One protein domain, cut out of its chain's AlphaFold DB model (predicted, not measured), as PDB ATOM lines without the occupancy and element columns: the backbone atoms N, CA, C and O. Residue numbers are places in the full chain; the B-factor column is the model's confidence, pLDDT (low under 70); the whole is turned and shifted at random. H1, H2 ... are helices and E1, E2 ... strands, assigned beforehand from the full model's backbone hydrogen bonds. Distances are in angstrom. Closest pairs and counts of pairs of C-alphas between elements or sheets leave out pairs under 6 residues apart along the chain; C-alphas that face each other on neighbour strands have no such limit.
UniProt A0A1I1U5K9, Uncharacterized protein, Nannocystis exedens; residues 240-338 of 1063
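Overview. This is residues 240 to 338 of the 1063 residues of an uncharacterized protein of Nannocystis exedens (UniProt A0A1I1U5K9). A strongly twisted sheet of five strands is covered on one face, over its strands E1 and E2, by one long helix, H3, running slantwise to them. The small hairpin of E6 and E7 lies past the end of H3, at one end of the longest axis; the long loop of residues 294 to 309 reaches toward the other end, and two short helices, H1 and H2, sit close to H3. The printed part has 99 residues with three named helices and seven named strands, in the order E1 E2 E3 E4 H1 H2 E5 H3 E6 E7. The large sheet, E1 E2 E5 E3 E4, is mixed, and the class is mixed, helices and strands. The whole is compact, with a radius of gyration of the C-alphas of 12.9 A and spans of 44 by 32 by 28 A.

Arrangement. Look first at the large sheet: E1, residues 240 to 244, E2, 249 to 255, E5, 290 to 293, E3, 263 to 266, and E4, 269 to 273, stand in that order. E1 and E2 are a hairpin, with N 241 and O 253 2.8 A apart, within hydrogen-bond range. E2 and E5 are antiparallel, with N 254 and O 291 at 2.8 A. E5 and E3 are parallel, with N 265 and O 292 at 2.8 A. E3 and E4 are a hairpin, with N 264 and O 272 at 2.8 A. H3, residues 310 to 324, is on this sheet, making two layers, a helix on one face of a sheet. It lies over E1 and E2 at a height over the sheet of 8.9 A, slantwise to the strands, at 50 degrees to E1 on the local plane; Leu 243 and Trp 318 have the closest C-alphas of E1 and H3, 6.0 A apart. H2, residues 285 to 288, only grazes the sheet. H1, residues 275 to 280, is not on it. H1 and H2 only just touch, and only at the corner by their link, with 3 pairs of C-alphas within 8 A, the closest those of Ala 275 and Pro 285, 5.1 A. H1 is close to H3 but not clearly touching, about perpendicular at 81 degrees; the closest C-alphas, of Leu 278 and Ala 316, are 7.1 A apart. E6, residues 326 to 328, and E7, residues 335 to 337, are a hairpin, with N 327 and O 336 at 2.9 A. The closest C-alphas of H3 and E7 are those of Ala 322 and Val 337, 6.0 A apart. In H1 and H3 every O i to N i+4 pair is within hydrogen-bond range; H2 is too short for such a pair.

Along the chain. Find C-alpha 240 at (17.807, -37.637, -36.268), where E1 begins its 12.9 A. E2, the longest strand, runs 17.7 A. H3 starts at C-alpha 310, (-4.989, -34.711, -32.178), and runs 20.7 A. E7 ends at C-alpha 337, (17.828, -28.324, -34.423).

Size, cuts and confidence. The two C-alphas farthest apart, of Ala 301 and Lys 330, are 43.7 A apart. The printed part has no cut. The link E5 to H3, 16 residues, is long. Confidence is under 70 at residue 247, residues 300 to 304 and residues 330 to 333.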
ATOM      1  N   LYS A 240      18.866 -37.311 -37.229       88.31
ATOM      2  CA  LYS A 240      17.807 -37.637 -36.268       88.31
ATOM      3  C   LYS A 240      17.490 -36.444 -35.374       88.31
ATOM      4  O   LYS A 240      18.349 -35.968 -34.637       88.31
ATOM      5  N   VAL A 241      16.233 -36.027 -35.398       88.44
ATOM      6  CA  VAL A 241      15.652 -35.002 -34.535       88.44
ATOM      7  C   VAL A 241      14.649 -35.670 -33.600       88.44
ATOM      8  O   VAL A 241      13.640 -36.221 -34.046       88.44
ATOM      9  N   SER A 242      14.912 -35.621 -32.297       89.06
ATOM     10  CA  SER A 242      13.953 -36.071 -31.283       89.06
ATOM     11  C   SER A 242      12.813 -35.061 -31.162       89.06
ATOM     12  O   SER A 242      13.064 -33.894 -30.876       89.06
ATOM     13  N   LEU A 243      11.572 -35.507 -31.359       89.44
ATOM     14  CA  LEU A 243      10.353 -34.712 -31.215       89.44
ATOM     15  C   LEU A 243       9.706 -35.006 -29.855       89.44
ATOM     16  O   LEU A 243       9.487 -36.168 -29.497       89.44
ATOM     17  N   GLY A 244       9.338 -33.969 -29.108       84.94
ATOM     18  CA  GLY A 244       8.855 -34.112 -27.733       84.94
ATOM     19  C   GLY A 244       9.878 -33.663 -26.696       84.94
ATOM     20  O   GLY A 244      10.991 -33.250 -27.013       84.94
ATOM     21  N   THR A 245       9.496 -33.755 -25.425       78.38
ATOM     22  CA  THR A 245      10.394 -33.466 -24.300       78.38
ATOM     23  C   THR A 245      11.007 -34.757 -23.765       78.38
ATOM     24  O   THR A 245      10.487 -35.844 -24.011       78.38
ATOM     25  N   ALA A 246      12.079 -34.653 -22.975       72.88
ATOM     26  CA  ALA A 246      12.667 -35.816 -22.300       72.88
ATOM     27  C   ALA A 246      11.660 -36.563 -21.396       72.88
ATOM     28  O   ALA A 246      11.755 -37.774 -21.240       72.88
ATOM     29  N   GLU A 247      10.686 -35.844 -20.828       66.31
ATOM     30  CA  GLU A 247       9.631 -36.394 -19.963       66.31
ATOM     31  C   GLU A 247       8.432 -36.945 -20.758       66.31
ATOM     32  O   GLU A 247       7.705 -37.802 -20.264       66.31
ATOM     33  N   ALA A 248       8.218 -36.463 -21.987       70.75
ATOM     34  CA  ALA A 248       7.094 -36.838 -22.840       70.75
ATOM     35  C   ALA A 248       7.528 -36.893 -24.321       70.75
ATOM     36  O   ALA A 248       7.217 -35.974 -25.094       70.75
ATOM     37  N   PRO A 249       8.248 -37.953 -24.739       78.62
ATOM     38  CA  PRO A 249       8.660 -38.116 -26.126       78.62
ATOM     39  C   PRO A 249       7.436 -38.333 -27.021       78.62
ATOM     40  O   PRO A 249       6.538 -39.117 -26.710       78.62
ATOM     41  N   VAL A 250       7.397 -37.627 -28.150       82.25
ATOM     42  CA  VAL A 250       6.329 -37.747 -29.152       82.25
ATOM     43  C   VAL A 250       6.773 -38.654 -30.294       82.25
ATOM     44  O   VAL A 250       5.977 -39.463 -30.774       82.25
ATOM     45  N   GLY A 251       8.034 -38.553 -30.713       87.94
ATOM     46  CA  GLY A 251       8.584 -39.365 -31.791       87.94
ATOM     47  C   GLY A 251       9.993 -38.951 -32.203       87.94
ATOM     48  O   GLY A 251      10.617 -38.112 -31.563       87.94
ATOM     49  N   THR A 252      10.478 -39.519 -33.302       90.69
ATOM     50  CA  THR A 252      11.758 -39.161 -33.926       90.69
ATOM     51  C   THR A 252      11.530 -38.863 -35.399       90.69
ATOM     52  O   THR A 252      10.870 -39.635 -36.090       90.69
ATOM     53  N   TRP A 253      12.091 -37.764 -35.895       91.75
ATOM     54  CA  TRP A 253      12.152 -37.457 -37.319       91.75
ATOM     55  C   TRP A 253      13.583 -37.640 -37.815       91.75
ATOM     56  O   TRP A 253      14.498 -36.991 -37.321       91.75
ATOM     57  N   GLY A 254      13.790 -38.534 -38.778       89.69
ATOM     58  CA  GLY A 254      15.044 -38.643 -39.508       89.69
ATOM     59  C   GLY A 254      14.946 -37.937 -40.848       89.69
ATOM     60  O   GLY A 254      14.289 -38.433 -41.767       89.69
ATOM     61  N   TRP A 255      15.609 -36.791 -40.962       87.75
ATOM     62  CA  TRP A 255      15.676 -36.043 -42.209       87.75
ATOM     63  C   TRP A 255      16.649 -36.719 -43.182       87.75
ATOM     64  O   TRP A 255      17.842 -36.842 -42.896       87.75
ATOM     65  N   ALA A 256      16.108 -37.182 -44.310       86.56
ATOM     66  CA  ALA A 256      16.814 -37.949 -45.338       86.56
ATOM     67  C   ALA A 256      16.158 -37.694 -46.714       86.56
ATOM     68  O   ALA A 256      15.344 -38.505 -47.167       86.56
ATOM     69  N   PRO A 257      16.405 -36.538 -47.356       83.50
ATOM     70  CA  PRO A 257      15.701 -36.131 -48.575       83.50
ATOM     71  C   PRO A 257      15.903 -37.097 -49.751       83.50
ATOM     72  O   PRO A 257      14.985 -37.299 -50.545       83.50
ATOM     73  N   GLU A 258      17.058 -37.755 -49.829       82.38
ATOM     74  CA  GLU A 258      17.379 -38.783 -50.821       82.38
ATOM     75  C   GLU A 258      16.477 -40.025 -50.731       82.38
ATOM     76  O   GLU A 258      16.346 -40.769 -51.700       82.38
ATOM     77  N   GLN A 259      15.821 -40.239 -49.589       79.31
ATOM     78  CA  GLN A 259      14.882 -41.340 -49.364       79.31
ATOM     79  C   GLN A 259      13.441 -41.002 -49.797       79.31
ATOM     80  O   GLN A 259      12.557 -41.861 -49.705       79.31
ATOM     81  N   GLY A 260      13.172 -39.763 -50.231       82.69
ATOM     82  CA  GLY A 260      11.814 -39.261 -50.457       82.69
ATOM     83  C   GLY A 260      10.996 -39.190 -49.158       82.69
ATOM     84  O   GLY A 260      11.549 -39.071 -48.069       82.69
ATOM     85  N   GLY A 261       9.666 -39.270 -49.247       83.38
ATOM     86  CA  GLY A 261       8.771 -39.211 -48.078       83.38
ATOM     87  C   GLY A 261       8.044 -37.872 -47.937       83.38
ATOM     88  O   GLY A 261       7.944 -37.141 -48.925       83.38
ATOM     89  N   PRO A 262       7.486 -37.547 -46.753       91.81
ATOM     90  CA  PRO A 262       7.663 -38.187 -45.440       91.81
ATOM     91  C   PRO A 262       6.984 -39.550 -45.305       91.81
ATOM     92  O   PRO A 262       5.821 -39.710 -45.681       91.81
ATOM     93  N   TRP A 263       7.684 -40.511 -44.705       91.81
ATOM     94  CA  TRP A 263       7.166 -41.851 -44.407       91.81
ATOM     95  C   TRP A 263       6.959 -42.052 -42.907       91.81
ATOM     96  O   TRP A 263       7.877 -41.805 -42.129       91.81
ATOM     97  N   LEU A 264       5.797 -42.566 -42.499       91.31
ATOM     98  CA  LEU A 264       5.625 -43.122 -41.159       91.31
ATOM     99  C   LEU A 264       6.372 -44.457 -41.094       91.31
ATOM    100  O   LEU A 264       6.068 -45.380 -41.855       91.31
ATOM    101  N   VAL A 265       7.336 -44.554 -40.186       90.00
ATOM    102  CA  VAL A 265       8.132 -45.754 -39.935       90.00
ATOM    103  C   VAL A 265       7.794 -46.297 -38.555       90.00
ATOM    104  O   VAL A 265       7.671 -45.537 -37.597       90.00
ATOM    105  N   ARG A 266       7.638 -47.617 -38.454       86.75
ATOM    106  CA  ARG A 266       7.550 -48.320 -37.170       86.75
ATOM    107  C   ARG A 266       8.396 -49.578 -37.219       86.75
ATOM    108  O   ARG A 266       8.381 -50.285 -38.229       86.75
ATOM    109  N   GLU A 267       9.170 -49.809 -36.161       85.56
ATOM    110  CA  GLU A 267      10.101 -50.943 -36.069       85.56
ATOM    111  C   GLU A 267      10.991 -51.067 -37.330       85.56
ATOM    112  O   GLU A 267      11.220 -52.147 -37.873       85.56
ATOM    113  N   GLY A 268      11.454 -49.925 -37.850       84.25
ATOM    114  CA  GLY A 268      12.353 -49.852 -39.006       84.25
ATOM    115  C   GLY A 268      11.717 -50.070 -40.386       84.25
ATOM    116  O   GLY A 268      12.444 -50.058 -41.374       84.25
ATOM    117  N   VAL A 269      10.393 -50.232 -40.495       88.06
ATOM    118  CA  VAL A 269       9.696 -50.456 -41.779       88.06
ATOM    119  C   VAL A 269       8.797 -49.274 -42.145       88.06
ATOM    120  O   VAL A 269       8.059 -48.765 -41.300       88.06
ATOM    121  N   ARG A 270       8.830 -48.847 -43.417       89.19
ATOM    122  CA  ARG A 270       7.907 -47.846 -43.983       89.19
ATOM    123  C   ARG A 270       6.494 -48.417 -44.057       89.19
ATOM    124  O   ARG A 270       6.270 -49.417 -44.730       89.19
ATOM    125  N   LEU A 271       5.547 -47.759 -43.393       85.50
ATOM    126  CA  LEU A 271       4.140 -48.157 -43.406       85.50
ATOM    127  C   LEU A 271       3.339 -47.364 -44.434       85.50
ATOM    128  O   LEU A 271       2.751 -47.934 -45.344       85.50
ATOM    129  N   VAL A 272       3.321 -46.039 -44.292       88.56
ATOM    130  CA  VAL A 272       2.471 -45.160 -45.099       88.56
ATOM    131  C   VAL A 272       3.131 -43.803 -45.301       88.56
ATOM    132  O   VAL A 272       3.882 -43.332 -44.444       88.56
ATOM    133  N   SER A 273       2.863 -43.158 -46.436       89.81
ATOM    134  CA  SER A 273       3.291 -41.778 -46.648       89.81
ATOM    135  C   SER A 273       2.438 -40.825 -45.809       89.81
ATOM    136  O   SER A 273       1.210 -40.860 -45.859       89.81
ATOM    137  N   LEU A 274       3.091 -39.932 -45.065       90.25
ATOM    138  CA  LEU A 274       2.437 -38.856 -44.323       90.25
ATOM    139  C   LEU A 274       2.107 -37.653 -45.213       90.25
ATOM    140  O   LEU A 274       1.355 -36.780 -44.785       90.25
ATOM    141  N   ALA A 275       2.612 -37.607 -46.451       89.69
ATOM    142  CA  ALA A 275       2.418 -36.469 -47.345       89.69
ATOM    143  C   ALA A 275       0.935 -36.073 -47.512       89.69
ATOM    144  O   ALA A 275       0.627 -34.904 -47.287       89.69
ATOM    145  N   PRO A 276      -0.018 -36.998 -47.769       87.44
ATOM    146  CA  PRO A 276      -1.430 -36.634 -47.914       87.44
ATOM    147  C   PRO A 276      -2.068 -36.085 -46.630       87.44
ATOM    148  O   PRO A 276      -3.049 -35.345 -46.691       87.44
ATOM    149  N   ALA A 277      -1.573 -36.484 -45.456       86.19
ATOM    150  CA  ALA A 277      -2.068 -35.984 -44.177       86.19
ATOM    151  C   ALA A 277      -1.497 -34.598 -43.867       86.19
ATOM    152  O   ALA A 277      -2.252 -33.694 -43.522       86.19
ATOM    153  N   LEU A 278      -0.196 -34.402 -44.088       87.88
ATOM    154  CA  LEU A 278       0.462 -33.110 -43.905       87.88
ATOM    155  C   LEU A 278      -0.077 -32.053 -44.880       87.88
ATOM    156  O   LEU A 278      -0.377 -30.942 -44.456       87.88
ATOM    157  N   THR A 279      -0.316 -32.400 -46.151       87.00
ATOM    158  CA  THR A 279      -0.935 -31.473 -47.118       87.00
ATOM    159  C   THR A 279      -2.335 -31.039 -46.685       87.00
ATOM    160  O   THR A 279      -2.681 -29.870 -46.823       87.00
ATOM    161  N   ARG A 280      -3.136 -31.944 -46.104       83.12
ATOM    162  CA  ARG A 280      -4.455 -31.594 -45.546       83.12
ATOM    163  C   ARG A 280      -4.366 -30.667 -44.331       83.12
ATOM    164  O   ARG A 280      -5.299 -29.909 -44.097       83.12
ATOM    165  N   LEU A 281      -3.251 -30.699 -43.604       82.25
ATOM    166  CA  LEU A 281      -2.931 -29.768 -42.519       82.25
ATOM    167  C   LEU A 281      -2.267 -28.468 -43.018       82.25
ATOM    168  O   LEU A 281      -1.808 -27.672 -42.205       82.25
ATOM    169  N   GLY A 282      -2.205 -28.244 -44.337       82.50
ATOM    170  CA  GLY A 282      -1.635 -27.033 -44.938       82.50
ATOM    171  C   GLY A 282      -0.104 -27.007 -44.999       82.50
ATOM    172  O   GLY A 282       0.478 -25.950 -45.217       82.50
ATOM    173  N   LEU A 283       0.560 -28.149 -44.806       86.81
ATOM    174  CA  LEU A 283       2.020 -28.260 -44.797       86.81
ATOM    175  C   LEU A 283       2.572 -28.711 -46.152       86.81
ATOM    176  O   LEU A 283       1.961 -29.533 -46.839       86.81
ATOM    177  N   THR A 284       3.780 -28.251 -46.485       88.12
ATOM    178  CA  THR A 284       4.535 -28.680 -47.672       88.12
ATOM    179  C   THR A 284       5.317 -29.966 -47.368       88.12
ATOM    180  O   THR A 284       6.332 -29.902 -46.674       88.12
ATOM    181  N   PRO A 285       4.932 -31.151 -47.886       86.75
ATOM    182  CA  PRO A 285       5.555 -32.414 -47.475       86.75
ATOM    183  C   PRO A 285       7.044 -32.518 -47.821       86.75
ATOM    184  O   PRO A 285       7.795 -33.154 -47.089       86.75
ATOM    185  N   ALA A 286       7.483 -31.864 -48.903       84.38
ATOM    186  CA  ALA A 286       8.881 -31.865 -49.336       84.38
ATOM    187  C   ALA A 286       9.846 -31.309 -48.270       84.38
ATOM    188  O   ALA A 286      11.000 -31.724 -48.209       84.38
ATOM    189  N   GLU A 287       9.371 -30.419 -47.395       84.94
ATOM    190  CA  GLU A 287      10.170 -29.856 -46.299       84.94
ATOM    191  C   GLU A 287      10.417 -30.854 -45.161       84.94
ATOM    192  O   GLU A 287      11.328 -30.668 -44.356       84.94
ATOM    193  N   PHE A 288       9.629 -31.930 -45.119       88.69
ATOM    194  CA  PHE A 288       9.661 -32.961 -44.085       88.69
ATOM    195  C   PHE A 288      10.130 -34.313 -44.635       88.69
ATOM    196  O   PHE A 288       9.810 -35.358 -44.072       88.69
ATOM    197  N   ALA A 289      10.874 -34.312 -45.745       88.12
ATOM    198  CA  ALA A 289      11.368 -35.529 -46.380       88.12
ATOM    199  C   ALA A 289      12.183 -36.416 -45.413       88.12
ATOM    200  O   ALA A 289      12.814 -35.940 -44.464       88.12
ATOM    201  N   GLY A 290      12.164 -37.723 -45.667       89.56
ATOM    202  CA  GLY A 290      12.744 -38.754 -44.814       89.56
ATOM    203  C   GLY A 290      11.684 -39.608 -44.116       89.56
ATOM    204  O   GLY A 290      10.655 -39.969 -44.702       89.56
ATOM    205  N   TRP A 291      11.952 -39.975 -42.864       91.75
ATOM    206  CA  TRP A 291      11.121 -40.890 -42.082       91.75
ATOM    207  C   TRP A 291      10.761 -40.321 -40.714       91.75
ATOM    208  O   TRP A 291      11.529 -39.582 -40.105       91.75
ATOM    209  N   ILE A 292       9.583 -40.685 -40.218       92.06
ATOM    210  CA  ILE A 292       9.055 -40.247 -38.930       92.06
ATOM    211  C   ILE A 292       8.582 -41.474 -38.164       92.06
ATOM    212  O   ILE A 292       7.720 -42.215 -38.631       92.06
ATOM    213  N   GLU A 293       9.112 -41.663 -36.965       89.31
ATOM    214  CA  GLU A 293       8.650 -42.662 -36.013       89.31
ATOM    215  C   GLU A 293       7.834 -41.962 -34.926       89.31
ATOM    216  O   GLU A 293       8.379 -41.238 -34.098       89.31
ATOM    217  N   CYS A 294       6.511 -42.135 -34.944       86.06
ATOM    218  CA  CYS A 294       5.613 -41.525 -33.964       86.06
ATOM    219  C   CYS A 294       4.539 -42.528 -33.514       86.06
ATOM    220  O   CYS A 294       3.580 -42.769 -34.255       86.06
ATOM    221  N   PRO A 295       4.652 -43.100 -32.298       77.12
ATOM    222  CA  PRO A 295       3.690 -44.082 -31.791       77.12
ATOM    223  C   PRO A 295       2.273 -43.524 -31.620       77.12
ATOM    224  O   PRO A 295       1.297 -44.264 -31.714       77.12
ATOM    225  N   ARG A 296       2.148 -42.211 -31.372       75.25
ATOM    226  CA  ARG A 296       0.857 -41.549 -31.116       75.25
ATOM    227  C   ARG A 296       0.023 -41.346 -32.381       75.25
ATOM    228  O   ARG A 296      -1.177 -41.116 -32.263       75.25
ATOM    229  N   VAL A 297       0.629 -41.426 -33.567       81.94
ATOM    230  CA  VAL A 297      -0.088 -41.291 -34.839       81.94
ATOM    231  C   VAL A 297      -0.790 -42.597 -35.167       81.94
ATOM    232  O   VAL A 297      -0.152 -43.634 -35.371       81.94
ATOM    233  N   ARG A 298      -2.120 -42.535 -35.235       75.62
ATOM    234  CA  ARG A 298      -2.970 -43.680 -35.555       75.62
ATOM    235  C   ARG A 298      -3.096 -43.862 -37.064       75.62
ATOM    236  O   ARG A 298      -3.156 -42.891 -37.819       75.62
ATOM    237  N   LEU A 299      -3.158 -45.118 -37.492       71.69
ATOM    238  CA  LEU A 299      -3.512 -45.481 -38.862       71.69
ATOM    239  C   LEU A 299      -5.036 -45.485 -39.028       71.69
ATOM    240  O   LEU A 299      -5.780 -45.672 -38.062       71.69
ATOM    241  N   THR A 300      -5.507 -45.273 -40.254       66.06
ATOM    242  CA  THR A 300      -6.902 -45.531 -40.623       66.06
ATOM    243  C   THR A 300      -7.198 -47.033 -40.570       66.06
ATOM    244  O   THR A 300      -6.285 -47.852 -40.553       66.06
ATOM    245  N   ALA A 301      -8.478 -47.416 -40.526       59.12
ATOM    246  CA  ALA A 301      -8.874 -48.824 -40.384       59.12
ATOM    247  C   ALA A 301      -8.420 -49.728 -41.550       59.12
ATOM    248  O   ALA A 301      -8.295 -50.934 -41.378       59.12
ATOM    249  N   ASP A 302      -8.187 -49.148 -42.728       58.06
ATOM    250  CA  ASP A 302      -7.612 -49.806 -43.905       58.06
ATOM    251  C   ASP A 302      -6.073 -49.769 -43.935       58.06
ATOM    252  O   ASP A 302      -5.464 -50.303 -44.860       58.06
ATOM    253  N   GLU A 303      -5.450 -49.123 -42.945       66.75
ATOM    254  CA  GLU A 303      -4.008 -48.893 -42.803       66.75
ATOM    255  C   GLU A 303      -3.346 -48.206 -44.012       66.75
ATOM    256  O   GLU A 303      -2.121 -48.142 -44.104       66.75
ATOM    257  N   ALA A 304      -4.144 -47.652 -44.929       68.25
ATOM    258  CA  ALA A 304      -3.670 -46.997 -46.143       68.25
ATOM    259  C   ALA A 304      -3.330 -45.512 -45.925       68.25
ATOM    260  O   ALA A 304      -2.691 -44.886 -46.772       68.25
ATOM    261  N   SER A 305      -3.764 -44.932 -44.802       77.38
ATOM    262  CA  SER A 305      -3.528 -43.543 -44.404       77.38
ATOM    263  C   SER A 305      -3.333 -43.450 -42.885       77.38
ATOM    264  O   SER A 305      -3.511 -44.408 -42.135       77.38
ATOM    265  N   VAL A 306      -2.984 -42.256 -42.413       79.75
ATOM    266  CA  VAL A 306      -3.086 -41.874 -41.000       79.75
ATOM    267  C   VAL A 306      -4.416 -41.186 -40.705       79.75
ATOM    268  O   VAL A 306      -5.003 -40.544 -41.585       79.75
ATOM    269  N   ALA A 307      -4.892 -41.337 -39.469       74.56
ATOM    270  CA  ALA A 307      -6.054 -40.632 -38.954       74.56
ATOM    271  C   ALA A 307      -5.691 -39.162 -38.679       74.56
ATOM    272  O   ALA A 307      -4.674 -38.876 -38.051       74.56
ATOM    273  N   LEU A 308      -6.527 -38.229 -39.145       77.31
ATOM    274  CA  LEU A 308      -6.385 -36.805 -38.831       77.31
ATOM    275  C   LEU A 308      -7.009 -36.523 -37.462       77.31
ATOM    276  O   LEU A 308      -8.138 -36.050 -37.363       77.31
ATOM    277  N   ASP A 309      -6.283 -36.895 -36.413       71.12
ATOM    278  CA  ASP A 309      -6.653 -36.689 -35.017       71.12
ATOM    279  C   ASP A 309      -5.654 -35.763 -34.298       71.12
ATOM    280  O   ASP A 309      -4.681 -35.276 -34.881       71.12
ATOM    281  N   ALA A 310      -5.873 -35.539 -32.999       71.88
ATOM    282  CA  ALA A 310      -4.989 -34.711 -32.178       71.88
ATOM    283  C   ALA A 310      -3.535 -35.231 -32.130       71.88
ATOM    284  O   ALA A 310      -2.615 -34.450 -31.897       71.88
ATOM    285  N   GLY A 311      -3.301 -36.532 -32.345       77.81
ATOM    286  CA  GLY A 311      -1.955 -37.106 -32.412       77.81
ATOM    287  C   GLY A 311      -1.225 -36.687 -33.688       77.81
ATOM    288  O   GLY A 311      -0.065 -36.276 -33.627       77.81
ATOM    289  N   CYS A 312      -1.918 -36.727 -34.829       83.31
ATOM    290  CA  CYS A 312      -1.388 -36.243 -36.105       83.31
ATOM    291  C   CYS A 312      -1.127 -34.727 -36.088       83.31
ATOM    292  O   CYS A 312      -0.101 -34.272 -36.594       83.31
ATOM    293  N   GLU A 313      -2.016 -33.943 -35.480       82.69
ATOM    294  CA  GLU A 313      -1.831 -32.493 -35.337       82.69
ATOM    295  C   GLU A 313      -0.664 -32.139 -34.408       82.69
ATOM    296  O   GLU A 313       0.124 -31.246 -34.718       82.69
ATOM    297  N   LEU A 314      -0.503 -32.858 -33.291       85.38
ATOM    298  CA  LEU A 314       0.634 -32.658 -32.394       85.38
ATOM    299  C   LEU A 314       1.962 -32.988 -33.091       85.38
ATOM    300  O   LEU A 314       2.943 -32.270 -32.902       85.38
ATOM    301  N   LEU A 315       1.999 -34.040 -33.918       89.31
ATOM    302  CA  LEU A 315       3.169 -34.342 -34.744       89.31
ATOM    303  C   LEU A 315       3.481 -33.183 -35.702       89.31
ATOM    304  O   LEU A 315       4.626 -32.745 -35.771       89.31
ATOM    305  N   ALA A 316       2.474 -32.669 -36.411       90.00
ATOM    306  CA  ALA A 316       2.629 -31.520 -37.301       90.00
ATOM    307  C   ALA A 316       3.188 -30.288 -36.566       90.00
ATOM    308  O   ALA A 316       4.110 -29.641 -37.065       90.00
ATOM    309  N   ALA A 317       2.695 -30.010 -35.354       89.94
ATOM    310  CA  ALA A 317       3.202 -28.925 -34.518       89.94
ATOM    311  C   ALA A 317       4.688 -29.110 -34.163       89.94
ATOM    312  O   ALA A 317       5.457 -28.162 -34.292       89.94
ATOM    313  N   TRP A 318       5.110 -30.323 -33.782       91.56
ATOM    314  CA  TRP A 318       6.514 -30.631 -33.474       91.56
ATOM    315  C   TRP A 318       7.441 -30.596 -34.696       91.56
ATOM    316  O   TRP A 318       8.598 -30.202 -34.571       91.56
ATOM    317  N   LEU A 319       6.965 -30.992 -35.878       91.50
ATOM    318  CA  LEU A 319       7.749 -30.907 -37.115       91.50
ATOM    319  C   LEU A 319       8.008 -29.450 -37.515       91.50
ATOM    320  O   LEU A 319       9.124 -29.093 -37.889       91.50
ATOM    321  N   LEU A 320       6.989 -28.599 -37.410       91.69
ATOM    322  CA  LEU A 320       7.135 -27.167 -37.650       91.69
ATOM    323  C   LEU A 320       8.022 -26.485 -36.606       91.69
ATOM    324  O   LEU A 320       8.829 -25.635 -36.964       91.69
ATOM    325  N   ASP A 321       7.914 -26.891 -35.343       92.50
ATOM    326  CA  ASP A 321       8.787 -26.440 -34.258       92.50
ATOM    327  C   ASP A 321      10.258 -26.780 -34.544       92.50
ATOM    328  O   ASP A 321      11.127 -25.910 -34.499       92.50
ATOM    329  N   ALA A 322      10.529 -28.023 -34.963       90.38
ATOM    330  CA  ALA A 322      11.863 -28.451 -35.381       90.38
ATOM    331  C   ALA A 322      12.414 -27.597 -36.534       90.38
ATOM    332  O   ALA A 322      13.598 -27.270 -36.547       90.38
ATOM    333  N   ARG A 323      11.566 -27.210 -37.498       89.25
ATOM    334  CA  ARG A 323      11.950 -26.322 -38.606       89.25
ATOM    335  C   ARG A 323      12.203 -24.893 -38.136       89.25
ATOM    336  O   ARG A 323      13.203 -24.307 -38.542       89.25
ATOM    337  N   ALA A 324      11.343 -24.348 -37.280       88.88
ATOM    338  CA  ALA A 324      11.496 -23.004 -36.726       88.88
ATOM    339  C   ALA A 324      12.797 -22.856 -35.918       88.88
ATOM    340  O   ALA A 324      13.433 -21.806 -35.964       88.88
ATOM    341  N   HIS A 325      13.222 -23.932 -35.254       89.75
ATOM    342  CA  HIS A 325      14.455 -24.009 -34.468       89.75
ATOM    343  C   HIS A 325      15.628 -24.669 -35.213       89.75
ATOM    344  O   HIS A 325      16.631 -25.046 -34.597       89.75
ATOM    345  N   SER A 326      15.514 -24.821 -36.537       87.38
ATOM    346  CA  SER A 326      16.591 -25.356 -37.368       87.38
ATOM    347  C   SER A 326      17.557 -24.263 -37.824       87.38
ATOM    348  O   SER A 326      17.153 -23.163 -38.197       87.38
ATOM    349  N   PHE A 327      18.850 -24.578 -37.839       84.88
ATOM    350  CA  PHE A 327      19.904 -23.730 -38.392       84.88
ATOM    351  C   PHE A 327      20.823 -24.562 -39.297       84.88
ATOM    352  O   PHE A 327      20.964 -25.769 -39.088       84.88
ATOM    353  N   PRO A 328      21.440 -23.957 -40.327       80.50
ATOM    354  CA  PRO A 328      22.339 -24.680 -41.220       80.50
ATOM    355  C   PRO A 328      23.546 -25.223 -40.446       80.50
ATOM    356  O   PRO A 328      24.254 -24.466 -39.775       80.50
ATOM    357  N   ASP A 329      23.783 -26.532 -40.550       73.62
ATOM    358  CA  ASP A 329      24.947 -27.171 -39.941       73.62
ATOM    359  C   ASP A 329      26.154 -26.994 -40.871       73.62
ATOM    360  O   ASP A 329      26.110 -27.331 -42.051       73.62
ATOM    361  N   LYS A 330      27.249 -26.433 -40.349       62.78
ATOM    362  CA  LYS A 330      28.482 -26.221 -41.124       62.78
ATOM    363  C   LYS A 330      29.299 -27.505 -41.298       62.78
ATOM    364  O   LYS A 330      30.224 -27.516 -42.103       62.78
ATOM    365  N   SER A 331      28.999 -28.551 -40.526       55.91
ATOM    366  CA  SER A 331      29.774 -29.796 -40.461       55.91
ATOM    367  C   SER A 331      29.161 -30.964 -41.244       55.91
ATOM    368  O   SER A 331      29.856 -31.943 -41.515       55.91
ATOM    369  N   ALA A 332      27.899 -30.849 -41.667       57.72
ATOM    370  CA  ALA A 332      27.171 -31.867 -42.417       57.72
ATOM    371  C   ALA A 332      26.314 -31.232 -43.522       57.72
ATOM    372  O   ALA A 332      25.903 -30.079 -43.423       57.72
ATOM    373  N   ALA A 333      26.006 -31.989 -44.578       58.00
ATOM    374  CA  ALA A 333      25.018 -31.581 -45.574       58.00
ATOM    375  C   ALA A 333      23.609 -31.668 -44.952       58.00
ATOM    376  O   ALA A 333      22.944 -32.690 -45.087       58.00
ATOM    377  N   GLY A 334      23.177 -30.638 -44.213       70.19
ATOM    378  CA  GLY A 334      21.879 -30.621 -43.533       70.19
ATOM    379  C   GLY A 334      21.647 -29.413 -42.618       70.19
ATOM    380  O   GLY A 334      22.257 -28.354 -42.775       70.19
ATOM    381  N   PHE A 335      20.734 -29.573 -41.659       79.06
ATOM    382  CA  PHE A 335      20.448 -28.604 -40.599       79.06
ATOM    383  C   PHE A 335      20.557 -29.277 -39.230       79.06
ATOM    384  O   PHE A 335      20.306 -30.472 -39.104       79.06
ATOM    385  N   ALA A 336      20.880 -28.503 -38.203       81.75
ATOM    386  CA  ALA A 336      20.779 -28.927 -36.815       81.75
ATOM    387  C   ALA A 336      19.584 -28.227 -36.158       81.75
ATOM    388  O   ALA A 336      19.239 -27.105 -36.527       81.75
ATOM    389  N   VAL A 337      18.935 -28.894 -35.203       86.44
ATOM    390  CA  VAL A 337      17.828 -28.324 -34.423       86.44
ATOM    391  C   VAL A 337      18.344 -28.003 -33.030       86.44
ATOM    392  O   VAL A 337      18.823 -28.895 -32.330       86.44
ATOM    393  N   GLN A 338      18.247 -26.739 -32.624       88.19
ATOM    394  CA  GLN A 338      18.580 -26.311 -31.267       88.19
ATOM    395  C   GLN A 338      17.302 -25.910 -30.543       88.19
ATOM    396  O   GLN A 338      16.759 -24.831 -30.765       88.19
TER     397      GLN A 338